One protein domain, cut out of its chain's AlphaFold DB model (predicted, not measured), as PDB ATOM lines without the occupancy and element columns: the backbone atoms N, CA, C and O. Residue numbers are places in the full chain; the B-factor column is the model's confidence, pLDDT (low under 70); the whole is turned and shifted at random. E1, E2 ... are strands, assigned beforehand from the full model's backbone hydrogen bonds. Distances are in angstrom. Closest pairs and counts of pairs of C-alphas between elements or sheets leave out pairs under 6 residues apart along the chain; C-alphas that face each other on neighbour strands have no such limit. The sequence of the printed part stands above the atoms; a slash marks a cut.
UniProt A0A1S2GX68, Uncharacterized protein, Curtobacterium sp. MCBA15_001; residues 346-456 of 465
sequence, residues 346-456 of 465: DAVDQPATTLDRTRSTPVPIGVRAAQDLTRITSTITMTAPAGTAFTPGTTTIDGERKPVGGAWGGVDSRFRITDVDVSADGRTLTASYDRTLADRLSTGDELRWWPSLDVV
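This is residues 346 to 456 of the 465 residues of an uncharacterized protein of Curtobacterium sp. MCBA15_001 (UniProt A0A1S2GX68). The domain is an elongated sandwich of two layers that are partly face to face: the sheet E1, E2, E7, E5 makes one layer, and the long bent pair E3 and E6 makes the other. The small pair E4 and E8 lies at one end, while beyond the bend of E6 residues 438 to 441 fold back towards the first sheet at the other end. The printed part has 111 residues with no named helix and eight named strands, E1 to E8 in order, and is all strand, though only 48 residues lie in named strands. Its three sheets, E1 - E2 - E7 - E5, E3 - E6 and E4 - E8, are antiparallel. The whole is compact, with a radius of gyration of the C-alphas of 14.1 A, and spans 39 by 26 by 21 A.

E1, residues 346 to 348, begins with C-alpha 346 at (530.521, 497.822, 897.358). E2 holds residues 365 to 369 and is 14.0 A long. E3, residues 373 to 383, is 25.7 A long and bends by 60 degrees at residue 377. E4 is residues 388 to 390, and E5 is residues 399 to 402. E6, residues 428 to 441, is the longest strand by residues; it measures 27.3 A from C-alpha 428 at (522.977, 516.404, 900.524) to C-alpha 441 and bends by 112 degrees at residue 438. E7, residues 446 to 449, runs on into E8, residues 452 to 455, across a break of 2 residues, at 53 degrees. E8 ends with C-alpha 455 at (528.260, 524.629, 889.947).

In the sheet E1 - E2 - E7 - E5 the edge strands are E1 and E5, and the strands' lines turn by 89 degrees from edge to edge. E1 and E2 form a hairpin, with N 346 and O 368 2.8 A apart. E2 and E7 are antiparallel at 153 degrees, with N 367 and O 447 2.9 A apart. E7 and E5 are antiparallel at 157 degrees, with N 402 and O 446 2.8 A apart. E3 is apart from E7 and E5. E3 and E6 are antiparallel at 163 degrees; N 378 and O 433 are 2.8 A apart, and N 373 and O 441 are 2.8 A apart. The closest C-alphas of E2 and E6, those of Ala 369 and Leu 441, are 6.7 A apart. E4 and E8 are antiparallel, with N 454 and O 389 2.8 A apart. Residues 361 to 362 pair with residues 452 to 453 of E8, and residues 421 to 422 with residues 429 to 430 of E6, both antiparallel.

The two C-alphas farthest apart, those of Thr 358 and Asp 372, are 41.2 A apart. The printed part has no cut. The links E1 to E2, 16 residues, and E5 to E6, 25 residues, are long. The mean pLDDT of the printed part is 93.9, and no printed residue is under 70.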
ATOM      1  N   ASP A 346     529.261 497.074 897.293       90.06
ATOM      2  CA  ASP A 346     530.521 497.822 897.358       90.06
ATOM      3  C   ASP A 346     530.432 499.083 896.488       90.06
ATOM      4  O   ASP A 346     529.771 499.066 895.452       90.06
ATOM      5  N   ALA A 347     531.107 500.177 896.845       87.25
ATOM      6  CA  ALA A 347     531.217 501.339 895.956       87.25
ATOM      7  C   ALA A 347     532.123 501.028 894.746       87.25
ATOM      8  O   ALA A 347     533.102 500.292 894.873       87.25
ATOM      9  N   VAL A 348     531.814 501.597 893.576       91.56
ATOM     10  CA  VAL A 348     532.629 501.448 892.358       91.56
ATOM     11  C   VAL A 348     532.952 502.801 891.755       91.56
ATOM     12  O   VAL A 348     532.040 503.560 891.414       91.56
ATOM     13  N   ASP A 349     534.242 503.038 891.525       89.94
ATOM     14  CA  ASP A 349     534.733 504.208 890.804       89.94
ATOM     15  C   ASP A 349     534.076 504.322 889.425       89.94
ATOM     16  O   ASP A 349     534.055 503.378 888.630       89.94
ATOM     17  N   GLN A 350     533.534 505.502 889.141       91.06
ATOM     18  CA  GLN A 350     532.943 505.819 887.848       91.06
ATOM     19  C   GLN A 350     533.911 506.657 887.003       91.06
ATOM     20  O   GLN A 350     534.829 507.278 887.541       91.06
ATOM     21  N   PRO A 351     533.737 506.687 885.669       89.31
ATOM     22  CA  PRO A 351     534.514 507.579 884.821       89.31
ATOM     23  C   PRO A 351     534.366 509.037 885.267       89.31
ATOM     24  O   PRO A 351     533.249 509.503 885.499       89.31
ATOM     25  N   ALA A 352     535.492 509.749 885.326       91.00
ATOM     26  CA  ALA A 352     535.508 511.155 885.710       91.00
ATOM     27  C   ALA A 352     534.592 511.986 884.800       91.00
ATOM     28  O   ALA A 352     534.650 511.875 883.570       91.00
ATOM     29  N   THR A 353     533.771 512.845 885.400       94.81
ATOM     30  CA  THR A 353     532.827 513.703 884.676       94.81
ATOM     31  C   THR A 353     533.256 515.157 884.770       94.81
ATOM     32  O   THR A 353     533.362 515.718 885.856       94.81
ATOM     33  N   THR A 354     533.509 515.787 883.619       96.56
ATOM     34  CA  THR A 354     533.824 517.223 883.562       96.56
ATOM     35  C   THR A 354     532.566 518.033 883.845       96.56
ATOM     36  O   THR A 354     531.555 517.843 883.171       96.56
ATOM     37  N   LEU A 355     532.638 518.948 884.813       94.81
ATOM     38  CA  LEU A 355     531.498 519.780 885.190       94.81
ATOM     39  C   LEU A 355     531.323 520.953 884.223       94.81
ATOM     40  O   LEU A 355     532.246 521.742 884.002       94.81
ATOM     41  N   ASP A 356     530.115 521.106 883.686       96.25
ATOM     42  CA  ASP A 356     529.713 522.313 882.980       96.25
ATOM     43  C   ASP A 356     529.370 523.403 884.000       96.25
ATOM     44  O   ASP A 356     528.501 523.245 884.854       96.25
ATOM     45  N   ARG A 357     530.069 524.537 883.925       95.31
ATOM     46  CA  ARG A 357     529.871 525.640 884.875       95.31
ATOM     47  C   ARG A 357     528.600 526.447 884.624       95.31
ATOM     48  O   ARG A 357     528.293 527.334 885.412       95.31
ATOM     49  N   THR A 358     527.908 526.199 883.516       94.44
ATOM     50  CA  THR A 358     526.769 527.009 883.061       94.44
ATOM     51  C   THR A 358     525.440 526.265 883.075       94.44
ATOM     52  O   THR A 358     524.396 526.887 882.880       94.44
ATOM     53  N   ARG A 359     525.454 524.950 883.313       96.31
ATOM     54  CA  ARG A 359     524.258 524.102 883.368       96.31
ATOM     55  C   ARG A 359     524.485 522.882 884.252       96.31
ATOM     56  O   ARG A 359     525.622 522.484 884.493       96.31
ATOM     57  N   SER A 360     523.389 522.250 884.645       97.06
ATOM     58  CA  SER A 360     523.410 520.998 885.391       97.06
ATOM     59  C   SER A 360     524.159 519.908 884.627       97.06
ATOM     60  O   SER A 360     523.930 519.692 883.433       97.06
ATOM     61  N   THR A 361     525.057 519.219 885.324       97.81
ATOM     62  CA  THR A 361     525.870 518.131 884.777       97.81
ATOM     63  C   THR A 361     525.495 516.815 885.457       97.81
ATOM     64  O   THR A 361     525.621 516.729 886.679       97.81
ATOM     65  N   PRO A 362     525.052 515.780 884.717       96.44
ATOM     66  CA  PRO A 362     524.800 514.463 885.293       96.44
ATOM     67  C   PRO A 362     526.125 513.783 885.646       96.44
ATOM     68  O   PRO A 362     526.976 513.613 884.775       96.44
ATOM     69  N   VAL A 363     526.296 513.378 886.904       95.56
ATOM     70  CA  VAL A 363     527.514 512.721 887.400       95.56
ATOM     71  C   VAL A 363     527.181 511.291 887.821       95.56
ATOM     72  O   VAL A 363     526.316 511.109 888.675       95.56
ATOM     73  N   PRO A 364     527.830 510.265 887.243       95.38
ATOM     74  CA  PRO A 364     527.554 508.881 887.583       95.38
ATOM     75  C   PRO A 364     528.107 508.534 888.966       95.38
ATOM     76  O   PRO A 364     529.253 508.831 889.289       95.38
ATOM     77  N   ILE A 365     527.317 507.809 889.745       94.19
ATOM     78  CA  ILE A 365     527.737 507.159 890.990       94.19
ATOM     79  C   ILE A 365     527.372 505.682 890.926       94.19
ATOM     80  O   ILE A 365     526.279 505.349 890.470       94.19
ATOM     81  N   GLY A 366     528.266 504.786 891.349       94.06
ATOM     82  CA  GLY A 366     528.066 503.354 891.146       94.06
ATOM     83  C   GLY A 366     528.341 502.487 892.362       94.06
ATOM     84  O   GLY A 366     529.139 502.825 893.235       94.06
ATOM     85  N   VAL A 367     527.673 501.339 892.377       95.00
ATOM     86  CA  VAL A 367     527.867 500.261 893.346       95.00
ATOM     87  C   VAL A 367     527.978 498.917 892.627       95.00
ATOM     88  O   VAL A 367     527.457 498.756 891.524       95.00
ATOM     89  N   ARG A 368     528.623 497.934 893.250       95.56
ATOM     90  CA  ARG A 368     528.749 496.550 892.785       95.56
ATOM     91  C   ARG A 368     528.142 495.603 893.796       95.56
ATOM     92  O   ARG A 368     528.378 495.746 894.986       95.56
ATOM     93  N   ALA A 369     527.400 494.612 893.329       94.62
ATOM     94  CA  ALA A 369     526.895 493.550 894.183       94.62
ATOM     95  C   ALA A 369     528.050 492.654 894.663       94.62
ATOM     96  O   ALA A 369     528.721 492.015 893.852       94.62
ATOM     97  N   ALA A 370     528.271 492.594 895.978       92.31
ATOM     98  CA  ALA A 370     529.282 491.726 896.592       92.31
ATOM     99  C   ALA A 370     528.797 490.270 896.743       92.31
ATOM    100  O   ALA A 370     529.583 489.360 896.993       92.31
ATOM    101  N   GLN A 371     527.490 490.053 896.584       91.88
ATOM    102  CA  GLN A 371     526.823 488.754 896.601       91.88
ATOM    103  C   GLN A 371     525.581 488.797 895.704       91.88
ATOM    104  O   GLN A 371     525.189 489.863 895.228       91.88
ATOM    105  N   ASP A 372     524.925 487.658 895.496       92.75
ATOM    106  CA  ASP A 372     523.681 487.613 894.731       92.75
ATOM    107  C   ASP A 372     522.526 488.278 895.500       92.75
ATOM    108  O   ASP A 372     522.228 487.904 896.635       92.75
ATOM    109  N   LEU A 373     521.836 489.237 894.873       92.50
ATOM    110  CA  LEU A 373     520.737 489.994 895.477       92.50
ATOM    111  C   LEU A 373     519.441 489.818 894.688       92.50
ATOM    112  O   LEU A 373     519.396 490.019 893.475       92.50
ATOM    113  N   THR A 374     518.354 489.513 895.393       93.12
ATOM    114  CA  THR A 374     516.982 489.499 894.849       93.12
ATOM    115  C   THR A 374     516.149 490.689 895.330       93.12
ATOM    116  O   THR A 374     515.102 490.994 894.760       93.12
ATOM    117  N   ARG A 375     516.622 491.396 896.362       92.25
ATOM    118  CA  ARG A 375     516.023 492.617 896.898       92.25
ATOM    119  C   ARG A 375     517.116 493.539 897.422       92.25
ATOM    120  O   ARG A 375     518.089 493.065 898.004       92.25
ATOM    121  N   ILE A 376     516.933 494.840 897.238       89.31
ATOM    122  CA  ILE A 376     517.753 495.875 897.866       89.31
ATOM    123  C   ILE A 376     516.818 496.740 898.700       89.31
ATOM    124  O   ILE A 376     515.840 497.257 898.170       89.31
ATOM    125  N   THR A 377     517.136 496.894 899.981       89.88
ATOM    126  CA  THR A 377     516.463 497.826 900.887       89.88
ATOM    127  C   THR A 377     517.543 498.659 901.565       89.88
ATOM    128  O   THR A 377     518.303 498.139 902.382       89.88
ATOM    129  N   SER A 378     517.670 499.927 901.187       86.56
ATOM    130  CA  SER A 378     518.696 500.829 901.708       86.56
ATOM    131  C   SER A 378     518.219 502.277 901.770       86.56
ATOM    132  O   SER A 378     517.263 502.674 901.104       86.56
ATOM    133  N   THR A 379     518.919 503.081 902.564       87.69
ATOM    134  CA  THR A 379     518.893 504.540 902.454       87.69
ATOM    135  C   THR A 379     520.144 504.963 901.702       87.69
ATOM    136  O   THR A 379     521.255 504.600 902.085       87.69
ATOM    137  N   ILE A 380     519.970 505.718 900.625       89.12
ATOM    138  CA  ILE A 380     521.062 506.261 899.827       89.12
ATOM    139  C   ILE A 380     521.266 507.705 900.260       89.12
ATOM    140  O   ILE A 380     520.332 508.500 900.205       89.12
ATOM    141  N   THR A 381     522.482 508.031 900.690       92.06
ATOM    142  CA  THR A 381     522.895 509.402 901.009       92.06
ATOM    143  C   THR A 381     524.080 509.766 900.134       92.06
ATOM    144  O   THR A 381     525.062 509.029 900.081       92.06
ATOM    145  N   MET A 382     523.987 510.895 899.442       91.31
ATOM    146  CA  MET A 382     525.046 511.425 898.593       91.31
ATOM    147  C   MET A 382     525.382 512.839 899.039       91.31
ATOM    148  O   MET A 382     524.499 513.610 899.413       91.31
ATOM    149  N   THR A 383     526.656 513.199 898.942       94.12
ATOM    150  CA  THR A 383     527.124 514.552 899.231       94.12
ATOM    151  C   THR A 383     527.769 515.123 897.980       94.12
ATOM    152  O   THR A 383     528.713 514.545 897.443       94.12
ATOM    153  N   ALA A 384     527.261 516.259 897.509       92.75
ATOM    154  CA  ALA A 384     527.836 516.965 896.373       92.75
ATOM    155  C   ALA A 384     529.292 517.377 896.697       92.75
ATOM    156  O   ALA A 384     529.578 517.717 897.843       92.75
ATOM    157  N   PRO A 385     530.241 517.402 895.754       92.44
ATOM    158  CA  PRO A 385     531.585 517.955 895.973       92.44
ATOM    159  C   PRO A 385     531.572 519.441 896.358       92.44
ATOM    160  O   PRO A 385     530.590 520.145 896.110       92.44
ATOM    161  N   ALA A 386     532.643 519.958 896.965       91.25
ATOM    162  CA  ALA A 386     532.752 521.386 897.297       91.25
ATOM    163  C   ALA A 386     532.478 522.283 896.070       91.25
ATOM    164  O   ALA A 386     532.835 521.932 894.951       91.25
ATOM    165  N   GLY A 387     531.803 523.422 896.269       93.94
ATOM    166  CA  GLY A 387     531.444 524.359 895.190       93.94
ATOM    167  C   GLY A 387     530.331 523.893 894.239       93.94
ATOM    168  O   GLY A 387     529.990 524.622 893.307       93.94
ATOM    169  N   THR A 388     529.739 522.720 894.483       97.62
ATOM    170  CA  THR A 388     528.591 522.188 893.732       97.62
ATOM    171  C   THR A 388     527.391 521.929 894.647       97.62
ATOM    172  O   THR A 388     527.541 521.850 895.872       97.62
ATOM    173  N   ALA A 389     526.209 521.812 894.050       97.75
ATOM    174  CA  ALA A 389     524.965 521.413 894.700       97.75
ATOM    175  C   ALA A 389     524.169 520.499 893.759       97.75
ATOM    176  O   ALA A 389     524.321 520.588 892.543       97.75
ATOM    177  N   PHE A 390     523.327 519.623 894.297       97.94
ATOM    178  CA  PHE A 390     522.356 518.877 893.501       97.94
ATOM    179  C   PHE A 390     521.314 519.824 892.909       97.94
ATOM    180  O   PHE A 390     520.886 520.776 893.568       97.94
ATOM    181  N   THR A 391     520.885 519.548 891.677       96.56
ATOM    182  CA  THR A 391     519.888 520.374 890.991       96.56
ATOM    183  C   THR A 391     518.573 520.423 891.785       96.56
ATOM    184  O   THR A 391     517.993 519.363 892.066       96.56
ATOM    185  N   PRO A 392     518.071 521.621 892.154       93.50
ATOM    186  CA  PRO A 392     516.850 521.759 892.943       93.50
ATOM    187  C   PRO A 392     515.633 521.113 892.277       93.50
ATOM    188  O   PRO A 392     515.464 521.171 891.061       93.50
ATOM    189  N   GLY A 393     514.750 520.525 893.086       93.00
ATOM    190  CA  GLY A 393     513.522 519.886 892.600       93.00
ATOM    191  C   GLY A 393     513.720 518.499 891.981       93.00
ATOM    192  O   GLY A 393     512.764 517.937 891.450       93.00
ATOM    193  N   THR A 394     514.925 517.927 892.056       95.00
ATOM    194  CA  THR A 394     515.166 516.530 891.668       95.00
ATOM    195  C   THR A 394     514.391 515.596 892.596       95.00
ATOM    196  O   THR A 394     514.722 515.484 893.769       95.00
ATOM    197  N   THR A 395     513.381 514.905 892.068       96.00
ATOM    198  CA  THR A 395     512.571 513.926 892.822       96.00
ATOM    199  C   THR A 395     512.863 512.478 892.433       96.00
ATOM    200  O   THR A 395     512.465 511.550 893.139       96.00
ATOM    201  N   THR A 396     513.570 512.265 891.319       96.31
ATOM    202  CA  THR A 396     513.942 510.939 890.814       96.31
ATOM    203  C   THR A 396     515.334 510.945 890.203       96.31
ATOM    204  O   THR A 396     515.707 511.928 889.564       96.31
ATOM    205  N   ILE A 397     516.059 509.828 890.306       96.31
ATOM    206  CA  ILE A 397     517.341 509.626 889.618       96.31
ATOM    207  C   ILE A 397     517.300 508.320 888.827       96.31
ATOM    208  O   ILE A 397     516.992 507.256 889.369       96.31
ATOM    209  N   ASP A 398     517.635 508.407 887.544       95.50
ATOM    210  CA  ASP A 398     517.684 507.260 886.645       95.50
ATOM    211  C   ASP A 398     518.856 506.333 886.964       95.50
ATOM    212  O   ASP A 398     519.964 506.788 887.256       95.50
ATOM    213  N   GLY A 399     518.580 505.027 886.914       95.25
ATOM    214  CA  GLY A 399     519.538 503.967 887.193       95.25
ATOM    215  C   GLY A 399     519.812 503.098 885.968       95.25
ATOM    216  O   GLY A 399     518.929 502.859 885.142       95.25
ATOM    217  N   GLU A 400     521.036 502.596 885.876       96.88
ATOM    218  CA  GLU A 400     521.487 501.641 884.865       96.88
ATOM    219  C   GLU A 400     522.142 500.435 885.540       96.88
ATOM    220  O   GLU A 400     522.651 500.532 886.659       96.88
ATOM    221  N   ARG A 401     522.167 499.300 884.838       96.12
ATOM    222  CA  ARG A 401     522.852 498.074 885.265       96.12
ATOM    223  C   ARG A 401     523.900 497.672 884.241       96.12
ATOM    224  O   ARG A 401     523.648 497.716 883.037       96.12
ATOM    225  N   LYS A 402     525.036 497.188 884.727       97.50
ATOM    226  CA  LYS A 402     526.045 496.478 883.948       97.50
ATOM    227  C   LYS A 402     526.204 495.070 884.520       97.50
ATOM    228  O   LYS A 402     526.736 494.921 885.620       97.50
ATOM    229  N   PRO A 403     525.726 494.036 883.808       97.00
ATOM    230  CA  PRO A 403     525.988 492.656 884.188       97.00
ATOM    231  C   PRO A 403     527.491 492.363 884.226       97.00
ATOM    232  O   PRO A 403     528.258 492.958 883.461       97.00
ATOM    233  N   VAL A 404     527.917 491.416 885.061       96.31
ATOM    234  CA  VAL A 404     529.311 490.955 885.108       96.31
ATOM    235  C   VAL A 404     529.795 490.516 883.716       96.31
ATOM    236  O   VAL A 404     529.153 489.726 883.027       96.31
ATOM    237  N   GLY A 405     530.920 491.082 883.262       95.94
ATOM    238  CA  GLY A 405     531.470 490.848 881.917       95.94
ATOM    239  C   GLY A 405     530.681 491.481 880.759       95.94
ATOM    240  O   GLY A 405     531.072 491.322 879.604       95.94
ATOM    241  N   GLY A 406     529.590 492.193 881.046       96.69
ATOM    242  CA  GLY A 406     528.755 492.885 880.069       96.69
ATOM    243  C   GLY A 406     529.068 494.377 879.928       96.69
ATOM    244  O   GLY A 406     529.972 494.932 880.559       96.69
ATOM    245  N   ALA A 407     528.277 495.039 879.085       97.38
ATOM    246  CA  ALA A 407     528.252 496.493 878.959       97.38
ATOM    247  C   ALA A 407     527.142 497.100 879.833       97.38
ATOM    248  O   ALA A 407     526.224 496.400 880.264       97.38
ATOM    249  N   TRP A 408     527.217 498.410 880.072       96.50
ATOM    250  CA  TRP A 408     526.105 499.160 880.654       96.50
ATOM    251  C   TRP A 408     524.878 499.072 879.744       96.50
ATOM    252  O   TRP A 408     524.969 499.335 878.543       96.50
ATOM    253  N   GLY A 409     523.743 498.688 880.322       95.38
ATOM    254  CA  GLY A 409     522.441 498.841 879.685       95.38
ATOM    255  C   GLY A 409     522.000 500.304 879.660       95.38
ATOM    256  O   GLY A 409     522.618 501.162 880.287       95.38
ATOM    257  N   GLY A 410     520.911 500.581 878.943       95.19
ATOM    258  CA  GLY A 410     520.242 501.877 879.041       95.19
ATOM    259  C   GLY A 410     519.526 502.057 880.380       95.19
ATOM    260  O   GLY A 410     519.431 501.123 881.181       95.19
ATOM    261  N   VAL A 411     518.990 503.261 880.585       94.94
ATOM    262  CA  VAL A 411     518.163 503.600 881.749       94.94
ATOM    263  C   VAL A 411     517.036 502.584 881.920       94.94
ATOM    264  O   VAL A 411     516.255 502.334 881.001       94.94
ATOM    265  N   ASP A 412     516.933 502.036 883.127       92.88
ATOM    266  CA  ASP A 412     515.943 501.035 883.492       92.88
ATOM    267  C   ASP A 412     515.161 501.521 884.716       92.88
ATOM    268  O   ASP A 412     515.710 501.780 885.791       92.88
ATOM    269  N   SER A 413     513.842 501.642 884.555       90.31
ATOM    270  CA  SER A 413     512.947 502.140 885.602       90.31
ATOM    271  C   SER A 413     512.946 501.267 886.858       90.31
ATOM    272  O   SER A 413     512.606 501.764 887.931       90.31
ATOM    273  N   ARG A 414     513.374 499.999 886.764       89.81
ATOM    274  CA  ARG A 414     513.533 499.099 887.917       89.81
ATOM    275  C   ARG A 414     514.619 499.568 888.880       89.81
ATOM    276  O   ARG A 414     514.516 499.290 890.072       89.81
ATOM    277  N   PHE A 415     515.619 500.291 888.376       93.19
ATOM    278  CA  PHE A 415     516.709 500.845 889.179       93.19
ATOM    279  C   PHE A 415     516.532 502.336 889.477       93.19
ATOM    280  O   PHE A 415     517.402 502.933 890.099       93.19
ATOM    281  N   ARG A 416     515.415 502.960 889.079       94.81
ATOM    282  CA  ARG A 416     515.152 504.373 889.374       94.81
ATOM    283  C   ARG A 416     514.960 504.596 890.877       94.81
ATOM    284  O   ARG A 416     514.096 503.969 891.506       94.81
ATOM    285  N   ILE A 417     515.722 505.542 891.419       94.75
ATOM    286  CA  ILE A 417     515.530 506.080 892.769       94.75
ATOM    287  C   ILE A 417     514.371 507.079 892.704       94.75
ATOM    288  O   ILE A 417     514.351 507.944 891.826       94.75
ATOM    289  N   THR A 418     513.404 506.940 893.607       95.12
ATOM    290  CA  THR A 418     512.273 507.864 893.780       95.12
ATOM    291  C   THR A 418     512.344 508.520 895.151       95.12
ATOM    292  O   THR A 418     513.185 508.141 895.965       95.12
ATOM    293  N   ASP A 419     511.468 509.498 895.389       94.25
ATOM    294  CA  ASP A 419     511.315 510.156 896.695       94.25
ATOM    295  C   ASP A 419     512.639 510.740 897.197       94.25
ATOM    296  O   ASP A 419     513.026 510.608 898.358       94.25
ATOM    297  N   VAL A 420     513.362 511.347 896.256       96.62
ATOM    298  CA  VAL A 420     514.620 512.028 896.512       96.62
ATOM    299  C   VAL A 420     514.334 513.321 897.268       96.62
ATOM    300  O   VAL A 420     513.582 514.169 896.787       96.62
ATOM    301  N   ASP A 421     514.967 513.468 898.425       96.50
ATOM    302  CA  ASP A 421     515.000 514.700 899.199       96.50
ATOM    303  C   ASP A 421     516.380 515.343 899.068       96.50
ATOM    304  O   ASP A 421     517.411 514.690 899.252       96.50
ATOM    305  N   VAL A 422     516.401 516.623 898.713       96.69
ATOM    306  CA  VAL A 422     517.624 517.416 898.595       96.69
ATOM    307  C   VAL A 422     517.603 518.440 899.719       96.69
ATOM    308  O   VAL A 422     516.646 519.204 899.848       96.69
ATOM    309  N   SER A 423     518.663 518.470 900.526       95.88
ATOM    310  CA  SER A 423     518.786 519.391 901.654       95.88
ATOM    311  C   SER A 423     518.629 520.852 901.222       95.88
ATOM    312  O   SER A 423     518.884 521.217 900.076       95.88
ATOM    313  N   ALA A 424     518.247 521.725 902.159       95.19
ATOM    314  CA  ALA A 424     517.997 523.141 901.872       95.19
ATOM    315  C   ALA A 424     519.213 523.889 901.282       95.19
ATOM    316  O   ALA A 424     519.040 524.857 900.546       95.19
ATOM    317  N   ASP A 425     520.436 523.447 901.590       94.38
ATOM    318  CA  ASP A 425     521.683 523.974 901.019       94.38
ATOM    319  C   ASP A 425     522.073 523.320 899.677       94.38
ATOM    320  O   ASP A 425     523.110 523.647 899.101       94.38
ATOM    321  N   GLY A 426     521.266 522.376 899.188       96.75
ATOM    322  CA  GLY A 426     521.487 521.627 897.957       96.75
ATOM    323  C   GLY A 426     522.621 520.604 898.028       96.75
ATOM    324  O   GLY A 426     522.942 519.994 897.013       96.75
ATOM    325  N   ARG A 427     523.287 520.417 899.174       94.75
ATOM    326  CA  ARG A 427     524.537 519.639 899.235       94.75
ATOM    327  C   ARG A 427     524.370 518.168 899.548       94.75
ATOM    328  O   ARG A 427     525.278 517.395 899.244       94.75
ATOM    329  N   THR A 428     523.254 517.785 900.144       94.25
ATOM    330  CA  THR A 428     522.977 516.404 900.524       94.25
ATOM    331  C   THR A 428     521.735 515.934 899.799       94.25
ATOM    332  O   THR A 428     520.723 516.627 899.779       94.25
ATOM    333  N   LEU A 429     521.827 514.753 899.204       96.25
ATOM    334  CA  LEU A 429     520.709 514.065 898.587       96.25
ATOM    335  C   LEU A 429     520.461 512.785 899.368       96.25
ATOM    336  O   LEU A 429     521.366 511.963 899.505       96.25
ATOM    337  N   THR A 430     519.243 512.615 899.866       94.75
ATOM    338  CA  THR A 430     518.805 511.416 900.580       94.75
ATOM    339  C   THR A 430     517.622 510.779 899.875       94.75
ATOM    340  O   THR A 430     516.699 511.470 899.459       94.75
ATOM    341  N   ALA A 431     517.626 509.457 899.752       92.88
ATOM    342  CA  ALA A 431     516.501 508.715 899.199       92.88
ATOM    343  C   ALA A 431     516.383 507.331 899.834       92.88
ATOM    344  O   ALA A 431     517.382 506.719 900.219       92.88
ATOM    345  N   SER A 432     515.160 506.812 899.906       87.75
ATOM    346  CA  SER A 432     514.927 505.410 900.259       87.75
ATOM    347  C   SER A 432     514.886 504.565 898.991       87.75
ATOM    348  O   SER A 432     514.219 504.911 898.020       87.75
ATOM    349  N   TYR A 433     515.590 503.441 898.999       87.50
ATOM    350  CA  TYR A 433     515.632 502.504 897.889       87.50
ATOM    351  C   TYR A 433     515.207 501.125 898.380       87.50
ATOM    352  O   TYR A 433     516.008 500.373 898.927       87.50
ATOM    353  N   ASP A 434     513.925 500.803 898.201       90.06
ATOM    354  CA  ASP A 434     513.368 499.483 898.492       90.06
ATOM    355  C   ASP A 434     512.802 498.869 897.211       90.06
ATOM    356  O   ASP A 434     511.755 499.280 896.700       90.06
ATOM    357  N   ARG A 435     513.535 497.909 896.644       86.62
ATOM    358  CA  ARG A 435     513.213 497.291 895.358       86.62
ATOM    359  C   ARG A 435     513.420 495.788 895.404       86.62
ATOM    360  O   ARG A 435     514.529 495.304 895.631       86.62
ATOM    361  N   THR A 436     512.360 495.054 895.082       89.69
ATOM    362  CA  THR A 436     512.460 493.658 894.643       89.69
ATOM    363  C   THR A 436     512.907 493.641 893.188       89.69
ATOM    364  O   THR A 436     512.306 494.299 892.336       89.69
ATOM    365  N   LEU A 437     513.964 492.894 892.899       87.12
ATOM    366  CA  LEU A 437     514.554 492.821 891.573       87.12
ATOM    367  C   LEU A 437     513.908 491.665 890.810       87.12
ATOM    368  O   LEU A 437     513.934 490.527 891.270       87.12
ATOM    369  N   ALA A 438     513.313 491.959 889.651       82.31
ATOM    370  CA  ALA A 438     512.705 490.926 888.807       82.31
ATOM    371  C   ALA A 438     513.741 489.886 888.338       82.31
ATOM    372  O   ALA A 438     513.437 488.701 888.262       82.31
ATOM    373  N   ASP A 439     514.975 490.342 888.102       83.44
ATOM    374  CA  ASP A 439     516.140 489.505 887.831       83.44
ATOM    375  C   ASP A 439     517.122 489.654 888.995       83.44
ATOM    376  O   ASP A 439     517.356 490.780 889.442       83.44
ATOM    377  N   ARG A 440     517.749 488.565 889.463       91.31
ATOM    378  CA  ARG A 440     518.797 488.688 890.491       91.31
ATOM    379  C   ARG A 440     519.922 489.600 889.977       91.31
ATOM    380  O   ARG A 440     520.340 489.477 888.817       91.31
ATOM    381  N   LEU A 441     520.445 490.468 890.840       93.94
ATOM    382  CA  LEU A 441     521.790 491.014 890.656       93.94
ATOM    383  C   LEU A 441     522.760 489.920 891.056       93.94
ATOM    384  O   LEU A 441     522.721 489.454 892.190       93.94
ATOM    385  N   SER A 442     523.557 489.455 890.105       96.12
ATOM    386  CA  SER A 442     524.579 488.461 890.404       96.12
ATOM    387  C   SER A 442     525.780 489.154 891.033       96.12
ATOM    388  O   SER A 442     526.038 490.329 890.772       96.12
ATOM    389  N   THR A 443     526.533 488.412 891.831       95.19
ATOM    390  CA  THR A 443     527.824 488.856 892.363       95.19
ATOM    391  C   THR A 443     528.692 489.430 891.234       95.19
ATOM    392  O   THR A 443     528.912 488.769 890.217       95.19
ATOM    393  N   GLY A 444     529.177 490.662 891.403       95.88
ATOM    394  CA  GLY A 444     529.965 491.389 890.407       95.88
ATOM    395  C   GLY A 444     529.168 492.271 889.438       95.88
ATOM    396  O   GLY A 444     529.791 493.063 888.729       95.88
ATOM    397  N   ASP A 445     527.834 492.190 889.412       97.19
ATOM    398  CA  ASP A 445     527.008 493.150 888.673       97.19
ATOM    399  C   ASP A 445     527.157 494.556 889.265       97.19
ATOM    400  O   ASP A 445     527.239 494.725 890.482       97.19
ATOM    401  N   GLU A 446     527.139 495.573 888.407       97.12
ATOM    402  CA  GLU A 446     527.228 496.977 888.804       97.12
ATOM    403  C   GLU A 446     525.899 497.696 888.550       97.12
ATOM    404  O   GLU A 446     525.226 497.462 887.541       97.12
ATOM    405  N   LEU A 447     525.534 498.594 889.459       95.94
ATOM    406  CA  LEU A 447     524.484 499.591 889.281       95.94
ATOM    407  C   LEU A 447     525.120 500.976 889.262       95.94
ATOM    408  O   LEU A 447     526.087 501.210 889.986       95.94
ATOM    409  N   ARG A 448     524.566 501.903 888.481       96.31
ATOM    410  CA  ARG A 448     524.911 503.324 888.588       96.31
ATOM    411  C   ARG A 448     523.700 504.223 888.454       96.31
ATOM    412  O   ARG A 448     522.744 503.864 887.774       96.31
ATOM    413  N   TRP A 449     523.787 505.398 889.057       96.19
ATOM    414  CA  TRP A 449     522.784 506.455 888.995       96.19
ATOM    415  C   TRP A 449     523.408 507.769 888.549       96.19
ATOM    416  O   TRP A 449     524.606 507.966 888.730       96.19
ATOM    417  N   TRP A 450     522.592 508.662 887.993       96.50
ATOM    418  CA  TRP A 450     523.050 509.909 887.374       96.50
ATOM    419  C   TRP A 450     522.435 511.165 888.017       96.50
ATOM    420  O   TRP A 450     521.656 511.866 887.365       96.50
ATOM    421  N   PRO A 451     522.720 511.473 889.299       96.81
ATOM    422  CA  PRO A 451     522.317 512.750 889.878       96.81
ATOM    423  C   PRO A 451     522.914 513.922 889.089       96.81
ATOM    424  O   PRO A 451     524.048 513.864 888.615       96.81
ATOM    425  N   SER A 452     522.151 515.006 888.960       97.12
ATOM    426  CA  SER A 452     522.627 516.235 888.319       97.12
ATOM    427  C   SER A 452     523.202 517.200 889.351       97.12
ATOM    428  O   SER A 452     522.603 517.412 890.408       97.12
ATOM    429  N   LEU A 453     524.365 517.770 889.038       97.50
ATOM    430  CA  LEU A 453     525.048 518.773 889.847       97.50
ATOM    431  C   LEU A 453     525.097 520.121 889.129       97.50
ATOM    432  O   LEU A 453     525.451 520.191 887.951       97.50
ATOM    433  N   ASP A 454     524.837 521.187 889.874       97.94
ATOM    434  CA  ASP A 454     525.052 522.574 889.483       97.94
ATOM    435  C   ASP A 454     526.323 523.119 890.146       97.94
ATOM    436  O   ASP A 454     526.589 522.880 891.329       97.94
ATOM    437  N   VAL A 455     527.114 523.891 889.398       97.00
ATOM    438  CA  VAL A 455     528.260 524.629 889.947       97.00
ATOM    439  C   VAL A 455     527.752 525.926 890.577       97.00
ATOM    440  O   VAL A 455     527.402 526.870 889.873       97.00
ATOM    441  N   VAL A 456     527.732 525.980 891.910       97.12
ATOM    442  CA  VAL A 456     527.244 527.142 892.680       97.12
ATOM    443  C   VAL A 456     528.369 528.088 893.112       97.12
ATOM    444  O   VAL A 456     528.129 529.272 893.331       97.12
TER     445      VAL A 456